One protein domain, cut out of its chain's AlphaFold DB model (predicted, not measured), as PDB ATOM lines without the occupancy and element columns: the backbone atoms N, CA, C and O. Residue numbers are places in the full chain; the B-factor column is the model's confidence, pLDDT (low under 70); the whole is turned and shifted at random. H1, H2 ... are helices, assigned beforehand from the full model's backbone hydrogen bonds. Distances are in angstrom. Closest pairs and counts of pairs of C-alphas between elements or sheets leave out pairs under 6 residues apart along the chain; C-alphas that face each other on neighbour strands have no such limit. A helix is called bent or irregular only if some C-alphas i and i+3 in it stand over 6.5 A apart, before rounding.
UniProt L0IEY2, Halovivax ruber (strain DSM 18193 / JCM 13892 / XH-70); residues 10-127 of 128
ATOM      1  N   ALA A  10      53.489  47.395  25.080       87.25
ATOM      2  CA  ALA A  10      53.121  45.992  25.245       87.25
ATOM      3  C   ALA A  10      52.757  45.655  26.701       87.25
ATOM      4  O   ALA A  10      51.727  45.025  26.935       87.25
ATOM      5  N   GLU A  11      53.548  46.123  27.673       88.12
ATOM      6  CA  GLU A  11      53.256  45.948  29.103       88.12
ATOM      7  C   GLU A  11      51.954  46.659  29.489       88.12
ATOM      8  O   GLU A  11      51.119  46.073  30.168       88.12
ATOM      9  N   GLN A  12      51.720  47.877  28.988       90.62
ATOM     10  CA  GLN A  12      50.473  48.610  29.237       90.62
ATOM     11  C   GLN A  12      49.239  47.884  28.683       90.62
ATOM     12  O   GLN A  12      48.206  47.822  29.350       90.62
ATOM     13  N   VAL A  13      49.318  47.348  27.461       90.31
ATOM     14  CA  VAL A  13      48.216  46.583  26.855       90.31
ATOM     15  C   VAL A  13      47.969  45.294  27.637       90.31
ATOM     16  O   VAL A  13      46.818  44.975  27.934       90.31
ATOM     17  N   HIS A  14      49.032  44.578  28.005       89.00
ATOM     18  CA  HIS A  14      48.916  43.337  28.763       89.00
ATOM     19  C   HIS A  14      48.338  43.578  30.164       89.00
ATOM     20  O   HIS A  14      47.377  42.912  30.535       89.00
ATOM     21  N   ALA A  15      48.835  44.580  30.897       90.94
ATOM     22  CA  ALA A  15      48.318  44.950  32.214       90.94
ATOM     23  C   ALA A  15      46.816  45.266  32.171       90.94
ATOM     24  O   ALA A  15      46.060  44.789  33.008       90.94
ATOM     25  N   LYS A  16      46.351  46.003  31.152       92.25
ATOM     26  CA  LYS A  16      44.920  46.308  30.978       92.25
ATOM     27  C   LYS A  16      44.076  45.067  30.709       92.25
ATOM     28  O   LYS A  16      42.985  44.942  31.261       92.25
ATOM     29  N   HIS A  17      44.548  44.164  29.850       92.94
ATOM     30  CA  HIS A  17      43.837  42.915  29.585       92.94
ATOM     31  C   HIS A  17      43.772  42.028  30.827       92.94
ATOM     32  O   HIS A  17      42.713  41.474  31.112       92.94
ATOM     33  N   LEU A  18      44.867  41.945  31.581       91.44
ATOM     34  CA  LEU A  18      44.940  41.144  32.793       91.44
ATOM     35  C   LEU A  18      44.093  41.740  33.928       91.44
ATOM     36  O   LEU A  18      43.355  41.014  34.579       91.44
ATOM     37  N   ALA A  19      44.090  43.063  34.098       94.75
ATOM     38  CA  ALA A  19      43.213  43.737  35.054       94.75
ATOM     39  C   ALA A  19      41.732  43.467  34.741       94.75
ATOM     40  O   ALA A  19      40.955  43.111  35.624       94.75
ATOM     41  N   ALA A  20      41.345  43.564  33.463       94.88
ATOM     42  CA  ALA A  20      39.989  43.240  33.024       94.88
ATOM     43  C   ALA A  20      39.653  41.746  33.175       94.88
ATOM     44  O   ALA A  20      38.486  41.389  33.335       94.88
ATOM     45  N   TYR A  21      40.654  40.870  33.080       93.88
ATOM     46  CA  TYR A  21      40.500  39.446  33.336       93.88
ATOM     47  C   TYR A  21      40.244  39.174  34.821       93.88
ATOM     48  O   TYR A  21      39.227  38.560  35.142       93.88
ATOM     49  N   PHE A  22      41.086  39.701  35.713       95.25
ATOM     50  CA  PHE A  22      40.927  39.570  37.162       95.25
ATOM     51  C   PHE A  22      39.589  40.124  37.638       95.25
ATOM     52  O   PHE A  22      38.804  39.377  38.202       95.25
ATOM     53  N   ALA A  23      39.235  41.355  37.260       95.44
ATOM     54  CA  ALA A  23      37.949  41.956  37.629       95.44
ATOM     55  C   ALA A  23      36.711  41.150  37.168       95.44
ATOM     56  O   ALA A  23      35.596  41.412  37.610       95.44
ATOM     57  N   ARG A  24      36.871  40.203  36.232       95.62
ATOM     58  CA  ARG A  24      35.801  39.314  35.752       95.62
ATOM     59  C   ARG A  24      35.803  37.924  36.380       95.62
ATOM     60  O   ARG A  24      34.793  37.233  36.255       95.62
ATOM     61  N   THR A  25      36.941  37.472  36.886       94.69
ATOM     62  CA  THR A  25      37.168  36.078  37.301       94.69
ATOM     63  C   THR A  25      37.373  35.936  38.798       94.69
ATOM     64  O   THR A  25      37.277  34.826  39.306       94.69
ATOM     65  N   THR A  26      37.590  37.049  39.490       95.50
ATOM     66  CA  THR A  26      37.849  37.115  40.920       95.50
ATOM     67  C   THR A  26      36.892  38.107  41.582       95.50
ATOM     68  O   THR A  26      36.170  38.840  40.901       95.50
ATOM     69  N   ASP A  27      36.912  38.160  42.912       94.31
ATOM     70  CA  ASP A  27      36.137  39.131  43.695       94.31
ATOM     71  C   ASP A  27      36.892  40.455  43.935       94.31
ATOM     72  O   ASP A  27      36.468  41.289  44.739       94.31
ATOM     73  N   LEU A  28      38.012  40.674  43.235       96.12
ATOM     74  CA  LEU A  28      38.790  41.905  43.350       96.12
ATOM     75  C   LEU A  28      38.004  43.112  42.833       96.12
ATOM     76  O   LEU A  28      37.371  43.078  41.774       96.12
ATOM     77  N   THR A  29      38.127  44.237  43.535       95.50
ATOM     78  CA  THR A  29      37.674  45.524  42.997       95.50
ATOM     79  C   THR A  29      38.478  45.904  41.750       95.50
ATOM     80  O   THR A  29      39.601  45.441  41.556       95.50
ATOM     81  N   GLU A  30      37.956  46.814  40.918       95.62
ATOM     82  CA  GLU A  30      38.668  47.284  39.715       95.62
ATOM     83  C   GLU A  30      40.094  47.783  40.030       95.62
ATOM     84  O   GLU A  30      41.034  47.483  39.295       95.62
ATOM     85  N   ASN A  31      40.277  48.473  41.164       96.12
ATOM     86  CA  ASN A  31      41.578  48.998  41.589       96.12
ATOM     87  C   ASN A  31      42.531  47.908  42.103       96.12
ATOM     88  O   ASN A  31      43.741  47.980  41.866       96.12
ATOM     89  N   GLU A  32      42.018  46.910  42.825       97.00
ATOM     90  CA  GLU A  32      42.822  45.769  43.276       97.00
ATOM     91  C   GLU A  32      43.221  44.898  42.080       97.00
ATOM     92  O   GLU A  32      44.383  44.520  41.965       97.00
ATOM     93  N   ALA A  33      42.309  44.668  41.132       96.31
ATOM     94  CA  ALA A  33      42.582  43.949  39.891       96.31
ATOM     95  C   ALA A  33      43.659  44.651  39.046       96.31
ATOM     96  O   ALA A  33      44.580  44.005  38.540       96.31
ATOM     97  N   GLU A  34      43.597  45.981  38.929       95.94
ATOM     98  CA  GLU A  34      44.637  46.763  38.256       95.94
ATOM     99  C   GLU A  34      45.980  46.687  38.999       95.94
ATOM    100  O   GLU A  34      47.034  46.506  38.381       95.94
ATOM    101  N   THR A  35      45.948  46.753  40.332       96.12
ATOM    102  CA  THR A  35      47.142  46.603  41.172       96.12
ATOM    103  C   THR A  35      47.789  45.228  40.974       96.12
ATOM    104  O   THR A  35      48.990  45.157  40.704       96.12
ATOM    105  N   ALA A  36      47.004  44.148  41.046       94.19
ATOM    106  CA  ALA A  36      47.457  42.775  40.829       94.19
ATOM    107  C   ALA A  36      48.089  42.603  39.441       94.19
ATOM    108  O   ALA A  36      49.175  42.034  39.317       94.19
ATOM    109  N   ALA A  37      47.456  43.158  38.404       93.00
ATOM    110  CA  ALA A  37      47.960  43.093  37.039       93.00
ATOM    111  C   ALA A  37      49.320  43.790  36.886       93.00
ATOM    112  O   ALA A  37      50.248  43.227  36.308       93.00
ATOM    113  N   TRP A  38      49.485  44.992  37.443       93.00
ATOM    114  CA  TRP A  38      50.766  45.703  37.388       93.00
ATOM    115  C   TRP A  38      51.861  45.059  38.245       93.00
ATOM    116  O   TRP A  38      53.046  45.158  37.911       93.00
ATOM    117  N   LYS A  39      51.493  44.370  39.330       91.69
ATOM    118  CA  LYS A  39      52.434  43.629  40.179       91.69
ATOM    119  C   LYS A  39      53.122  42.466  39.462       91.69
ATOM    120  O   LYS A  39      54.266  42.164  39.813       91.69
ATOM    121  N   GLN A  40      52.518  41.930  38.399       88.75
ATOM    122  CA  GLN A  40      53.123  40.887  37.564       88.75
ATOM    123  C   GLN A  40      54.427  41.334  36.877       88.75
ATOM    124  O   GLN A  40      55.291  40.511  36.600       88.75
ATOM    125  N   PHE A  41      54.638  42.640  36.681       85.69
ATOM    126  CA  PHE A  41      55.796  43.191  35.961       85.69
ATOM    127  C   PHE A  41      56.986  43.573  36.858       85.69
ATOM    128  O   PHE A  41      57.777  44.451  36.517       85.69
ATOM    129  N   SER A  42      57.140  42.960  38.036       78.50
ATOM    130  CA  SER A  42      58.247  43.271  38.971       78.50
ATOM    131  C   SER A  42      58.293  44.722  39.462       78.50
ATOM    132  O   SER A  42      59.322  45.198  39.949       78.50
ATOM    133  N   GLY A  43      57.165  45.429  39.393       78.19
ATOM    134  CA  GLY A  43      57.039  46.791  39.889       78.19
ATOM    135  C   GLY A  43      57.150  46.877  41.414       78.19
ATOM    136  O   GLY A  43      56.520  46.107  42.150       78.19
ATOM    137  N   SER A  44      57.907  47.863  41.908       90.06
ATOM    138  CA  SER A  44      57.784  48.310  43.301       90.06
ATOM    139  C   SER A  44      56.404  48.935  43.529       90.06
ATOM    140  O   SER A  44      55.814  49.471  42.592       90.06
ATOM    141  N   ALA A  45      55.914  48.961  44.773       91.06
ATOM    142  CA  ALA A  45      54.632  49.600  45.091       91.06
ATOM    143  C   ALA A  45      54.579  51.067  44.617       91.06
ATOM    144  O   ALA A  45      53.607  51.509  44.017       91.06
ATOM    145  N   SER A  46      55.686  51.799  44.767       92.81
ATOM    146  CA  SER A  46      55.831  53.171  44.264       92.81
ATOM    147  C   SER A  46      55.804  53.309  42.737       92.81
ATOM    148  O   SER A  46      55.513  54.390  42.230       92.81
ATOM    149  N   TRP A  47      56.152  52.258  41.990       92.69
ATOM    150  CA  TRP A  47      56.053  52.252  40.533       92.69
ATOM    151  C   TRP A  47      54.635  51.919  40.085       92.69
ATOM    152  O   TRP A  47      54.105  52.634  39.239       92.69
ATOM    153  N   VAL A  48      54.015  50.907  40.700       94.19
ATOM    154  CA  VAL A  48      52.615  50.534  40.449       94.19
ATOM    155  C   VAL A  48      51.688  51.705  40.755       94.19
ATOM    156  O   VAL A  48      50.854  52.046  39.929       94.19
ATOM    157  N   ALA A  49      51.928  52.413  41.861       95.00
ATOM    158  CA  ALA A  49      51.152  53.585  42.258       95.00
ATOM    159  C   ALA A  49      51.094  54.671  41.169       95.00
ATOM    160  O   ALA A  49      50.089  55.360  41.029       95.00
ATOM    161  N   LYS A  50      52.158  54.806  40.364       93.12
ATOM    162  CA  LYS A  50      52.176  55.735  39.226       93.12
ATOM    163  C   LYS A  50      51.353  55.240  38.043       93.12
ATOM    164  O   LYS A  50      50.870  56.070  37.286       93.12
ATOM    165  N   GLN A  51      51.251  53.925  37.856       93.25
ATOM    166  CA  GLN A  51      50.482  53.348  36.754       93.25
ATOM    167  C   GLN A  51      48.980  53.396  37.036       93.25
ATOM    168  O   GLN A  51      48.207  53.639  36.119       93.25
ATOM    169  N   THR A  52      48.591  53.237  38.303       92.62
ATOM    170  CA  THR A  52      47.190  53.198  38.753       92.62
ATOM    171  C   THR A  52      46.695  54.532  39.330       92.62
ATOM    172  O   THR A  52      45.679  54.558  40.014       92.62
ATOM    173  N   ASP A  53      47.454  55.623  39.157       93.31
ATOM    174  CA  ASP A  53      47.157  56.966  39.696       93.31
ATOM    175  C   ASP A  53      46.717  56.971  41.180       93.31
ATOM    176  O   ASP A  53      45.712  57.567  41.568       93.31
ATOM    177  N   THR A  54      47.463  56.264  42.038       95.25
ATOM    178  CA  THR A  54      47.156  56.135  43.474       95.25
ATOM    179  C   THR A  54      48.391  56.342  44.356       95.25
ATOM    180  O   THR A  54      49.478  56.681  43.884       95.25
ATOM    181  N   SER A  55      48.239  56.194  45.674       96.94
ATOM    182  CA  SER A  55      49.350  56.305  46.621       96.94
ATOM    183  C   SER A  55      50.090  54.976  46.798       96.94
ATOM    184  O   SER A  55      49.498  53.904  46.690       96.94
ATOM    185  N   GLN A  56      51.381  55.031  47.140       96.81
ATOM    186  CA  GLN A  56      52.149  53.823  47.467       96.81
ATOM    187  C   GLN A  56      51.501  53.023  48.607       96.81
ATOM    188  O   GLN A  56      51.380  51.812  48.483       96.81
ATOM    189  N   GLY A  57      51.046  53.691  49.673       96.88
ATOM    190  CA  GLY A  57      50.397  53.009  50.798       96.88
ATOM    191  C   GLY A  57      49.066  52.360  50.410       96.88
ATOM    192  O   GLY A  57      48.704  51.323  50.946       96.88
ATOM    193  N   THR A  58      48.358  52.927  49.430       97.31
ATOM    194  CA  THR A  58      47.153  52.306  48.865       97.31
ATOM    195  C   THR A  58      47.498  51.046  48.075       97.31
ATOM    196  O   THR A  58      46.826  50.039  48.237       97.31
ATOM    197  N   VAL A  59      48.565  51.072  47.268       97.12
ATOM    198  CA  VAL A  59      49.047  49.873  46.565       97.12
ATOM    199  C   VAL A  59      49.474  48.783  47.542       97.12
ATOM    200  O   VAL A  59      49.139  47.627  47.321       97.12
ATOM    201  N   GLU A  60      50.211  49.140  48.597       96.75
ATOM    202  CA  GLU A  60      50.628  48.199  49.647       96.75
ATOM    203  C   GLU A  60      49.401  47.560  50.303       96.75
ATOM    204  O   GLU A  60      49.275  46.343  50.280       96.75
ATOM    205  N   SER A  61      48.422  48.369  50.715       97.38
ATOM    206  CA  SER A  61      47.172  47.864  51.288       97.38
ATOM    207  C   SER A  61      46.369  46.978  50.325       97.38
ATOM    208  O   SER A  61      45.807  45.975  50.755       97.38
ATOM    209  N   HIS A  62      46.313  47.302  49.027       97.38
ATOM    210  CA  HIS A  62      45.713  46.398  48.040       97.38
ATOM    211  C   HIS A  62      46.488  45.080  47.956       97.38
ATOM    212  O   HIS A  62      45.872  44.024  47.907       97.38
ATOM    213  N   CYS A  63      47.824  45.126  47.932       96.75
ATOM    214  CA  CYS A  63      48.653  43.925  47.855       96.75
ATOM    215  C   CYS A  63      48.448  43.024  49.076       96.75
ATOM    216  O   CYS A  63      48.328  41.818  48.895       96.75
ATOM    217  N   ASP A  64      48.355  43.597  50.276       97.50
ATOM    218  CA  ASP A  64      48.113  42.853  51.512       97.50
ATOM    219  C   ASP A  64      46.755  42.137  51.464       97.50
ATOM    220  O   ASP A  64      46.680  40.936  51.716       97.50
ATOM    221  N   ARG A  65      45.695  42.830  51.022       97.94
ATOM    222  CA  ARG A  65      44.358  42.238  50.827       97.94
ATOM    223  C   ARG A  65      44.344  41.134  49.769       97.94
ATOM    224  O   ARG A  65      43.811  40.058  50.018       97.94
ATOM    225  N   ILE A  66      44.947  41.384  48.604       97.25
ATOM    226  CA  ILE A  66      45.052  40.397  47.516       97.25
ATOM    227  C   ILE A  66      45.810  39.159  48.005       97.25
ATOM    228  O   ILE A  66      45.394  38.039  47.728       97.25
ATOM    229  N   ALA A  67      46.908  39.350  48.737       96.44
ATOM    230  CA  ALA A  67      47.716  38.259  49.260       96.44
ATOM    231  C   ALA A  67      47.008  37.484  50.379       96.44
ATOM    232  O   ALA A  67      47.141  36.264  50.437       96.44
ATOM    233  N   ALA A  68      46.234  38.154  51.237       97.62
ATOM    234  CA  ALA A  68      45.400  37.491  52.238       97.62
ATOM    235  C   ALA A  68      44.356  36.572  51.581       97.62
ATOM    236  O   ALA A  68      44.152  35.453  52.047       97.62
ATOM    237  N   GLN A  69      43.750  37.012  50.473       97.69
ATOM    238  CA  GLN A  69      42.730  36.251  49.750       97.69
ATOM    239  C   GLN A  69      43.316  35.124  48.883       97.69
ATOM    240  O   GLN A  69      42.969  33.963  49.066       97.69
ATOM    241  N   TYR A  70      44.240  35.450  47.975       96.12
ATOM    242  CA  TYR A  70      44.729  34.547  46.917       96.12
ATOM    243  C   TYR A  70      46.148  34.005  47.173       96.12
ATOM    244  O   TYR A  70      46.788  33.440  46.289       96.12
ATOM    245  N   GLY A  71      46.687  34.207  48.378       94.12
ATOM    246  CA  GLY A  71      48.035  33.774  48.746       94.12
ATOM    247  C   GLY A  71      49.142  34.761  48.358       94.12
ATOM    248  O   GLY A  71      49.008  35.594  47.462       94.12
ATOM    249  N   LEU A  72      50.302  34.645  49.019       88.94
ATOM    250  CA  LEU A  72      51.438  35.565  48.831       88.94
ATOM    251  C   LEU A  72      51.914  35.656  47.374       88.94
ATOM    252  O   LEU A  72      52.333  36.722  46.932       88.94
ATOM    253  N   PHE A  73      51.831  34.570  46.604       86.69
ATOM    254  CA  PHE A  73      52.292  34.560  45.215       86.69
ATOM    255  C   PHE A  73      51.400  35.363  44.259       86.69
ATOM    256  O   PHE A  73      51.889  35.779  43.212       86.69
ATOM    257  N   ALA A  74      50.158  35.687  44.637       88.75
ATOM    258  CA  ALA A  74      49.241  36.489  43.821       88.75
ATOM    259  C   ALA A  74      49.789  37.888  43.479       88.75
ATOM    260  O   ALA A  74      49.459  38.468  42.443       88.75
ATOM    261  N   ILE A  75      50.657  38.434  44.337       87.25
ATOM    262  CA  ILE A  75      51.293  39.748  44.158       87.25
ATOM    263  C   ILE A  75      52.757  39.652  43.713       87.25
ATOM    264  O   ILE A  75      53.449  40.676  43.611       87.25
ATOM    265  N   HIS A  76      53.260  38.436  43.491       83.75
ATOM    266  CA  HIS A  76      54.613  38.236  43.010       83.75
ATOM    267  C   HIS A  76      54.676  38.395  41.491       83.75
ATOM    268  O   HIS A  76      53.718  38.091  40.783       83.75
ATOM    269  N   PRO A  77      55.807  38.897  40.973       81.00
ATOM    270  CA  PRO A  77      56.005  38.981  39.544       81.00
ATOM    271  C   PRO A  77      56.039  37.593  38.943       81.00
ATOM    272  O   PRO A  77      56.709  36.701  39.471       81.00
ATOM    273  N   SER A  78      55.404  37.467  37.796       70.62
ATOM    274  CA  SER A  78      55.365  36.217  37.061       70.62
ATOM    275  C   SER A  78      56.095  36.378  35.757       70.62
ATOM    276  O   SER A  78      56.181  37.486  35.227       70.62
ATOM    277  N   ASN A  79      56.698  35.297  35.273       60.31
ATOM    278  CA  ASN A  79      57.558  35.381  34.110       60.31
ATOM    279  C   ASN A  79      56.703  35.650  32.858       60.31
ATOM    280  O   ASN A  79      55.959  34.768  32.432       60.31
ATOM    281  N   PRO A  80      56.785  36.844  32.243       54.50
ATOM    282  CA  PRO A  80      55.932  37.189  31.108       54.50
ATOM    283  C   PRO A  80      56.267  36.374  29.848       54.50
ATOM    284  O   PRO A  80      55.465  36.347  28.915       54.50
ATOM    285  N   ASP A  81      57.427  35.704  29.821       55.38
ATOM    286  CA  ASP A  81      57.857  34.832  28.720       55.38
ATOM    287  C   ASP A  81      56.943  33.612  28.524       55.38
ATOM    288  O   ASP A  81      56.939  33.025  27.440       55.38
ATOM    289  N   ASP A  82      56.132  33.268  29.526       52.84
ATOM    290  CA  ASP A  82      55.246  32.108  29.457       52.84
ATOM    291  C   ASP A  82      53.923  32.450  28.744       52.84
ATOM    292  O   ASP A  82      53.229  31.560  28.262       52.84
ATOM    293  N   GLY A  83      53.586  33.742  28.593       51.28
ATOM    294  CA  GLY A  83      52.394  34.206  27.867       51.28
ATOM    295  C   GLY A  83      51.050  33.770  28.469       51.28
ATOM    296  O   GLY A  83      49.999  34.088  27.907       51.28
ATOM    297  N   GLU A  84      51.077  33.061  29.594       57.25
ATOM    298  CA  GLU A  84      49.908  32.567  30.302       57.25
ATOM    299  C   GLU A  84      49.399  33.634  31.275       57.25
ATOM    300  O   GLU A  84      50.158  34.249  32.026       57.25
ATOM    301  N   MET A  85      48.091  33.890  31.217       66.62
ATOM    302  CA  MET A  85      47.413  34.650  32.262       66.62
ATOM    303  C   MET A  85      47.377  33.759  33.497       66.62
ATOM    304  O   MET A  85      46.949  32.613  33.401       66.62
ATOM    305  N   ILE A  86      47.846  34.274  34.626       77.31
ATOM    306  CA  ILE A  86      47.735  33.549  35.888       77.31
ATOM    307  C   ILE A  86      46.299  33.613  36.351       77.31
ATOM    308  O   ILE A  86      45.687  34.678  36.306       77.31
ATOM    309  N   ASP A  87      45.797  32.483  36.818       86.88
ATOM    310  CA  ASP A  87      44.537  32.421  37.528       86.88
ATOM    311  C   ASP A  87      44.806  32.672  39.012       86.88
ATOM    312  O   ASP A  87      45.704  32.075  39.606       86.88
ATOM    313  N   LEU A  88      44.069  33.622  39.587       91.38
ATOM    314  CA  LEU A  88      44.085  33.853  41.026       91.38
ATOM    315  C   LEU A  88      43.029  32.948  41.645       91.38
ATOM    316  O   LEU A  88      41.836  33.120  41.393       91.38
ATOM    317  N   GLU A  89      43.488  31.993  42.438       92.69
ATOM    318  CA  GLU A  89      42.648  31.037  43.148       92.69
ATOM    319  C   GLU A  89      42.928  31.149  44.647       92.69
ATOM    320  O   GLU A  89      44.046  31.473  45.060       92.69
ATOM    321  N   ASP A  90      41.898  30.926  45.462       94.06
ATOM    322  CA  ASP A  90      42.070  30.864  46.909       94.06
ATOM    323  C   ASP A  90      43.033  29.716  47.247       94.06
ATOM    324  O   ASP A  90      42.852  28.601  46.744       94.06
ATOM    325  N   PRO A  91      44.029  29.936  48.121       94.31
ATOM    326  CA  PRO A  91      44.970  28.895  48.466       94.31
ATOM    327  C   PRO A  91      44.274  27.805  49.282       94.31
ATOM    328  O   PRO A  91      43.476  28.066  50.191       94.31
ATOM    329  N   THR A  92      44.612  26.560  48.985       96.06
ATOM    330  CA  THR A  92      44.165  25.400  49.754       96.06
ATOM    331  C   THR A  92      44.946  25.275  51.070       96.06
ATOM    332  O   THR A  92      46.091  25.735  51.169       96.06
ATOM    333  N   PRO A  93      44.375  24.619  52.101       96.31
ATOM    334  CA  PRO A  93      45.113  24.302  53.320       96.31
ATOM    335  C   PRO A  93      46.422  23.555  53.044       96.31
ATOM    336  O   PRO A  93      47.434  23.836  53.682       96.31
ATOM    337  N   GLU A  94      46.406  22.625  52.085       95.88
ATOM    338  CA  GLU A  94      47.567  21.843  51.673       95.88
ATOM    339  C   GLU A  94      48.675  22.726  51.088       95.88
ATOM    340  O   GLU A  94      49.819  22.619  51.525       95.88
ATOM    341  N   GLU A  95      48.347  23.639  50.170       94.25
ATOM    342  CA  GLU A  95      49.326  24.560  49.574       94.25
ATOM    343  C   GLU A  95      49.979  25.455  50.627       94.25
ATOM    344  O   GLU A  95      51.193  25.650  50.602       94.25
ATOM    345  N   ILE A  96      49.198  25.963  51.587       95.00
ATOM    346  CA  ILE A  96      49.715  26.794  52.682       95.00
ATOM    347  C   ILE A  96      50.587  25.985  53.648       95.00
ATOM    348  O   ILE A  96      51.603  26.488  54.129       95.00
ATOM    349  N   ASP A  97      50.226  24.736  53.942       92.31
ATOM    350  CA  ASP A  97      51.025  23.867  54.811       92.31
ATOM    351  C   ASP A  97      52.325  23.384  54.134       92.31
ATOM    352  O   ASP A  97      53.296  23.080  54.836       92.31
ATOM    353  N   GLU A  98      52.377  23.354  52.797       94.81
ATOM    354  CA  GLU A  98      53.590  23.092  52.010       94.81
ATOM    355  C   GLU A  98      54.565  24.281  51.977       94.81
ATOM    356  O   GLU A  98      55.757  24.100  51.690       94.81
ATOM    357  N   LEU A  99      54.105  25.491  52.315       91.44
ATOM    358  CA  LEU A  99      54.982  26.650  52.458       91.44
ATOM    359  C   LEU A  99      55.970  26.447  53.616       91.44
ATOM    360  O   LEU A  99      55.673  25.861  54.659       91.44
ATOM    361  N   GLY A 100      57.177  26.998  53.458       94.06
ATOM    362  CA  GLY A 100      58.120  27.106  54.572       94.06
ATOM    363  C   GLY A 100      57.512  27.914  55.730       94.06
ATOM    364  O   GLY A 100      56.721  28.823  55.472       94.06
ATOM    365  N   PRO A 101      57.894  27.633  56.992       95.00
ATOM    366  CA  PRO A 101      57.239  28.200  58.172       95.00
ATOM    367  C   PRO A 101      57.186  29.730  58.139       95.00
ATOM    368  O   PRO A 101      56.117  30.287  58.319       95.00
ATOM    369  N   ASP A 102      58.286  30.399  57.787       94.50
ATOM    370  CA  ASP A 102      58.331  31.868  57.750       94.50
ATOM    371  C   ASP A 102      57.351  32.474  56.727       94.50
ATOM    372  O   ASP A 102      56.749  33.517  56.970       94.50
ATOM    373  N   VAL A 103      57.187  31.823  55.569       94.38
ATOM    374  CA  VAL A 103      56.292  32.280  54.490       94.38
ATOM    375  C   VAL A 103      54.840  32.039  54.881       94.38
ATOM    376  O   VAL A 103      53.997  32.913  54.702       94.38
ATOM    377  N   ARG A 104      54.563  30.866  55.451       95.94
ATOM    378  CA  ARG A 104      53.246  30.516  55.972       95.94
ATOM    379  C   ARG A 104      52.807  31.467  57.082       95.94
ATOM    380  O   ARG A 104      51.686  31.954  57.047       95.94
ATOM    381  N   ASP A 105      53.687  31.728  58.043       96.38
ATOM    382  CA  ASP A 105      53.399  32.598  59.181       96.38
ATOM    383  C   ASP A 105      53.162  34.039  58.695       96.38
ATOM    384  O   ASP A 105      52.174  34.653  59.073       96.38
ATOM    385  N   SER A 106      53.965  34.520  57.736       95.94
ATOM    386  CA  SER A 106      53.745  35.831  57.100       95.94
ATOM    387  C   SER A 106      52.401  35.926  56.367       95.94
ATOM    388  O   SER A 106      51.802  36.994  56.316       95.94
ATOM    389  N   TRP A 107      51.925  34.833  55.762       97.12
ATOM    390  CA  TRP A 107      50.599  34.814  55.144       97.12
ATOM    391  C   TRP A 107      49.486  34.844  56.195       97.12
ATOM    392  O   TRP A 107      48.520  35.581  56.027       97.12
ATOM    393  N   PHE A 108      49.629  34.101  57.297       97.88
ATOM    394  CA  PHE A 108      48.657  34.162  58.389       97.88
ATOM    395  C   PHE A 108      48.604  35.539  59.059       97.88
ATOM    396  O   PHE A 108      47.504  35.975  59.376       97.88
ATOM    397  N   ASP A 109      49.724  36.260  59.179       97.88
ATOM    398  CA  ASP A 109      49.718  37.657  59.645       97.88
ATOM    399  C   ASP A 109      48.814  38.540  58.753       97.88
ATOM    400  O   ASP A 109      48.023  39.340  59.249       97.88
ATOM    401  N   LEU A 110      48.853  38.347  57.426       97.81
ATOM    402  CA  LEU A 110      47.965  39.061  56.496       97.81
ATOM    403  C   LEU A 110      46.496  38.651  56.652       97.81
ATOM    404  O   LEU A 110      45.610  39.494  56.519       97.81
ATOM    405  N   VAL A 111      46.225  37.373  56.928       98.19
ATOM    406  CA  VAL A 111      44.866  36.889  57.219       98.19
ATOM    407  C   VAL A 111      44.333  37.517  58.510       98.19
ATOM    408  O   VAL A 111      43.166  37.903  58.551       98.19
ATOM    409  N   GLU A 112      45.166  37.661  59.545       98.06
ATOM    410  CA  GLU A 112      44.795  38.346  60.791       98.06
ATOM    411  C   GLU A 112      44.455  39.826  60.562       98.06
ATOM    412  O   GLU A 112      43.489  40.334  61.140       98.06
ATOM    413  N   ASP A 113      45.201  40.505  59.688       97.62
ATOM    414  CA  ASP A 113      44.974  41.912  59.343       97.62
ATOM    415  C   ASP A 113      43.781  42.117  58.381       97.62
ATOM    416  O   ASP A 113      43.155  43.188  58.376       97.62
ATOM    417  N   HIS A 114      43.434  41.101  57.583       97.31
ATOM    418  CA  HIS A 114      42.398  41.151  56.541       97.31
ATOM    419  C   HIS A 114      41.441  39.936  56.538       97.31
ATOM    420  O   HIS A 114      41.249  39.293  55.499       97.31
ATOM    421  N   PRO A 115      40.761  39.630  57.661       97.69
ATOM    422  CA  PRO A 115      39.889  38.459  57.758       97.69
ATOM    423  C   PRO A 115      38.614  38.582  56.910       97.69
ATOM    424  O   PRO A 115      37.942  37.588  56.665       97.69
ATOM    425  N   ASP A 116      38.257  39.792  56.459       96.94
ATOM    426  CA  ASP A 116      37.069  40.052  55.638       96.94
ATOM    427  C   ASP A 116      37.184  39.532  54.199       96.94
ATOM    428  O   ASP A 116      36.159  39.376  53.533       96.94
ATOM    429  N   VAL A 117      38.407  39.286  53.724       96.25
ATOM    430  CA  VAL A 117      38.691  38.796  52.363       96.25
ATOM    431  C   VAL A 117      39.435  37.467  52.334       96.25
ATOM    432  O   VAL A 117      39.559  36.873  51.269       96.25
ATOM    433  N   ALA A 118      39.953  37.007  53.469       97.06
ATOM    434  CA  ALA A 118      40.698  35.761  53.535       97.06
ATOM    435  C   ALA A 118      39.795  34.525  53.319       97.06
ATOM    436  O   ALA A 118      38.596  34.576  53.615       97.06
ATOM    437  N   PRO A 119      40.359  33.386  52.873       97.19
ATOM    438  CA  PRO A 119      39.615  32.138  52.756       97.19
ATOM    439  C   PRO A 119      38.987  31.715  54.090       97.19
ATOM    440  O   PRO A 119      39.649  31.733  55.131       97.19
ATOM    441  N   GLU A 120      37.733  31.255  54.055       96.56
ATOM    442  CA  GLU A 120      36.961  30.884  55.255       96.56
ATOM    443  C   GLU A 120      37.720  29.898  56.156       96.56
ATOM    444  O   GLU A 120      37.808  30.089  57.368       96.56
ATOM    445  N   TRP A 121      38.366  28.891  55.562       97.25
ATOM    446  CA  TRP A 121      39.130  27.887  56.302       97.25
ATOM    447  C   TRP A 121      40.295  28.489  57.105       97.25
ATOM    448  O   TRP A 121      40.658  27.968  58.163       97.25
ATOM    449  N   ALA A 122      40.905  29.568  56.611       97.25
ATOM    450  CA  ALA A 122      42.040  30.217  57.253       97.25
ATOM    451  C   ALA A 122      41.575  31.059  58.442       97.25
ATOM    452  O   ALA A 122      42.165  30.978  59.521       97.25
ATOM    453  N   VAL A 123      40.464  31.779  58.266       97.69
ATOM    454  CA  VAL A 123      39.777  32.519  59.334       97.69
ATOM    455  C   VAL A 123      39.363  31.562  60.461       97.69
ATOM    456  O   VAL A 123      39.680  31.798  61.628       97.69
ATOM    457  N   GLU A 124      38.761  30.417  60.121       97.44
ATOM    458  CA  GLU A 124      38.399  29.372  61.088       97.44
ATOM    459  C   GLU A 124      39.619  28.791  61.822       97.44
ATOM    460  O   GLU A 124      39.564  28.561  63.034       97.44
ATOM    461  N   LYS A 125      40.736  28.567  61.111       96.06
ATOM    462  CA  LYS A 125      41.986  28.035  61.683       96.06
ATOM    463  C   LYS A 125      42.585  28.977  62.732       96.06
ATOM    464  O   LYS A 125      43.149  28.490  63.714       96.06
ATOM    465  N   LEU A 126      42.453  30.289  62.538       96.25
ATOM    466  CA  LEU A 126      42.928  31.315  63.472       96.25
ATOM    467  C   LEU A 126      41.911  31.654  64.574       96.25
ATOM    468  O   LEU A 126      42.291  32.173  65.623       96.25
ATOM    469  N   GLY A 127      40.635  31.308  64.381       96.06
ATOM    470  CA  GLY A 127      39.563  31.588  65.339       96.06
ATOM    471  C   GLY A 127      39.147  33.061  65.373       96.06
ATOM    472  O   GLY A 127      38.864  33.576  66.460       96.06
TER     473      GLY A 127
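Overview. This is residues 10 to 127 of the 128 residues of a protein of Halovivax ruber (strain DSM 18193 / JCM 13892 / XH-70) (UniProt L0IEY2). Two groups of crossed helices, H1 with H2 and H3 at one end and H6, H7 and H8 at the other, are joined by H4, which runs from H3 to H7 and crosses H2 on the way. Short H5 packs on H4 near the middle, and a long link, residues 76 to 92, swings from H5 toward the H1 end and returns to H6. The printed part has 118 residues with eight named helices, H1 to H8 in chain order, and no named strand; the class is all helix, and the helix packing is mostly crossed. The whole is compact, with a radius of gyration of the C-alphas of 14.0 A and spans of 43 by 30 by 26 A.

Along the chain. The longest helix by residues is H1, residues 10 to 25, 22.3 A long, from C-alpha 10 at (53.121, 45.992, 25.245) to C-alpha 25 at (37.168, 36.078, 37.301). H2 holds residues 30 to 39 and measures 14.3 A, and H3 holds residues 45 to 51 and measures 10.0 A. H4, residues 56 to 70, is 20.7 A long. H5, residues 72 to 75, is neither bent nor irregular, but only just: C-alphas 72 and 75 are 6.3 A apart. H6 is residues 93 to 98, 8.7 A; H7 is residues 101 to 113, 18.4 A; H8 is residues 120 to 126, 10.2 A, with C-alpha 126 at (42.928, 31.315, 63.472).

Arrangement. H1 touches H2 at a steep tilt of 46 degrees, opposite ways, closest at the C-alphas of Ala 19 and Glu 34, 4.6 A. H2 and H4 are the hubs, touching four helices each. They touch about perpendicular, at 88 degrees, closest at the C-alphas of Glu 32 and His 62, 5.6 A. H3 touches H2, closest at the C-alphas of Trp 38 and Val 48, 6.0 A, and touches residues 56 to 60 of H4, with the C-alphas of Ser 46 and Gln 56 4.9 A apart. H5 touches H4, closest at the C-alphas of Ala 67 and Ala 74, 5.9 A; H2 and H5 only just touch, with 3 pairs of C-alphas within 8 A, the closest being Lys 39 and Ile 75, 5.7 A. Residues 64 to 69 of H4 touch residues 107 to 111 of H7, only just about perpendicular at 71 degrees, closest at the C-alphas of Ala 68 and Val 111, 5.0 A. H7 touches H8 with residues 108 to 112 alone, closest at the C-alphas of Val 111 and Val 123, 7.0 A. H6 touches no helix, but is close to H7, not clearly touching, with the C-alphas of Ile 96 and Arg 104 6.1 A apart. H1 and H7 are apart, for instance. Every O i to N i+4 pair is within hydrogen-bond range in H2, H4, H6, H7 and H8, against 11 of 12 in H1 and 2 of 3 in H3; H5 is too short for such a pair.

Size, cuts and confidence. The two C-alphas farthest apart, those of Ala 10 and Gly 127, are 44.7 A apart. The printed part has no cut. The link from H5 to H6, 17 residues, is long. The mean pLDDT of the printed part is 91.5, and residues 79 to 85 are under 70.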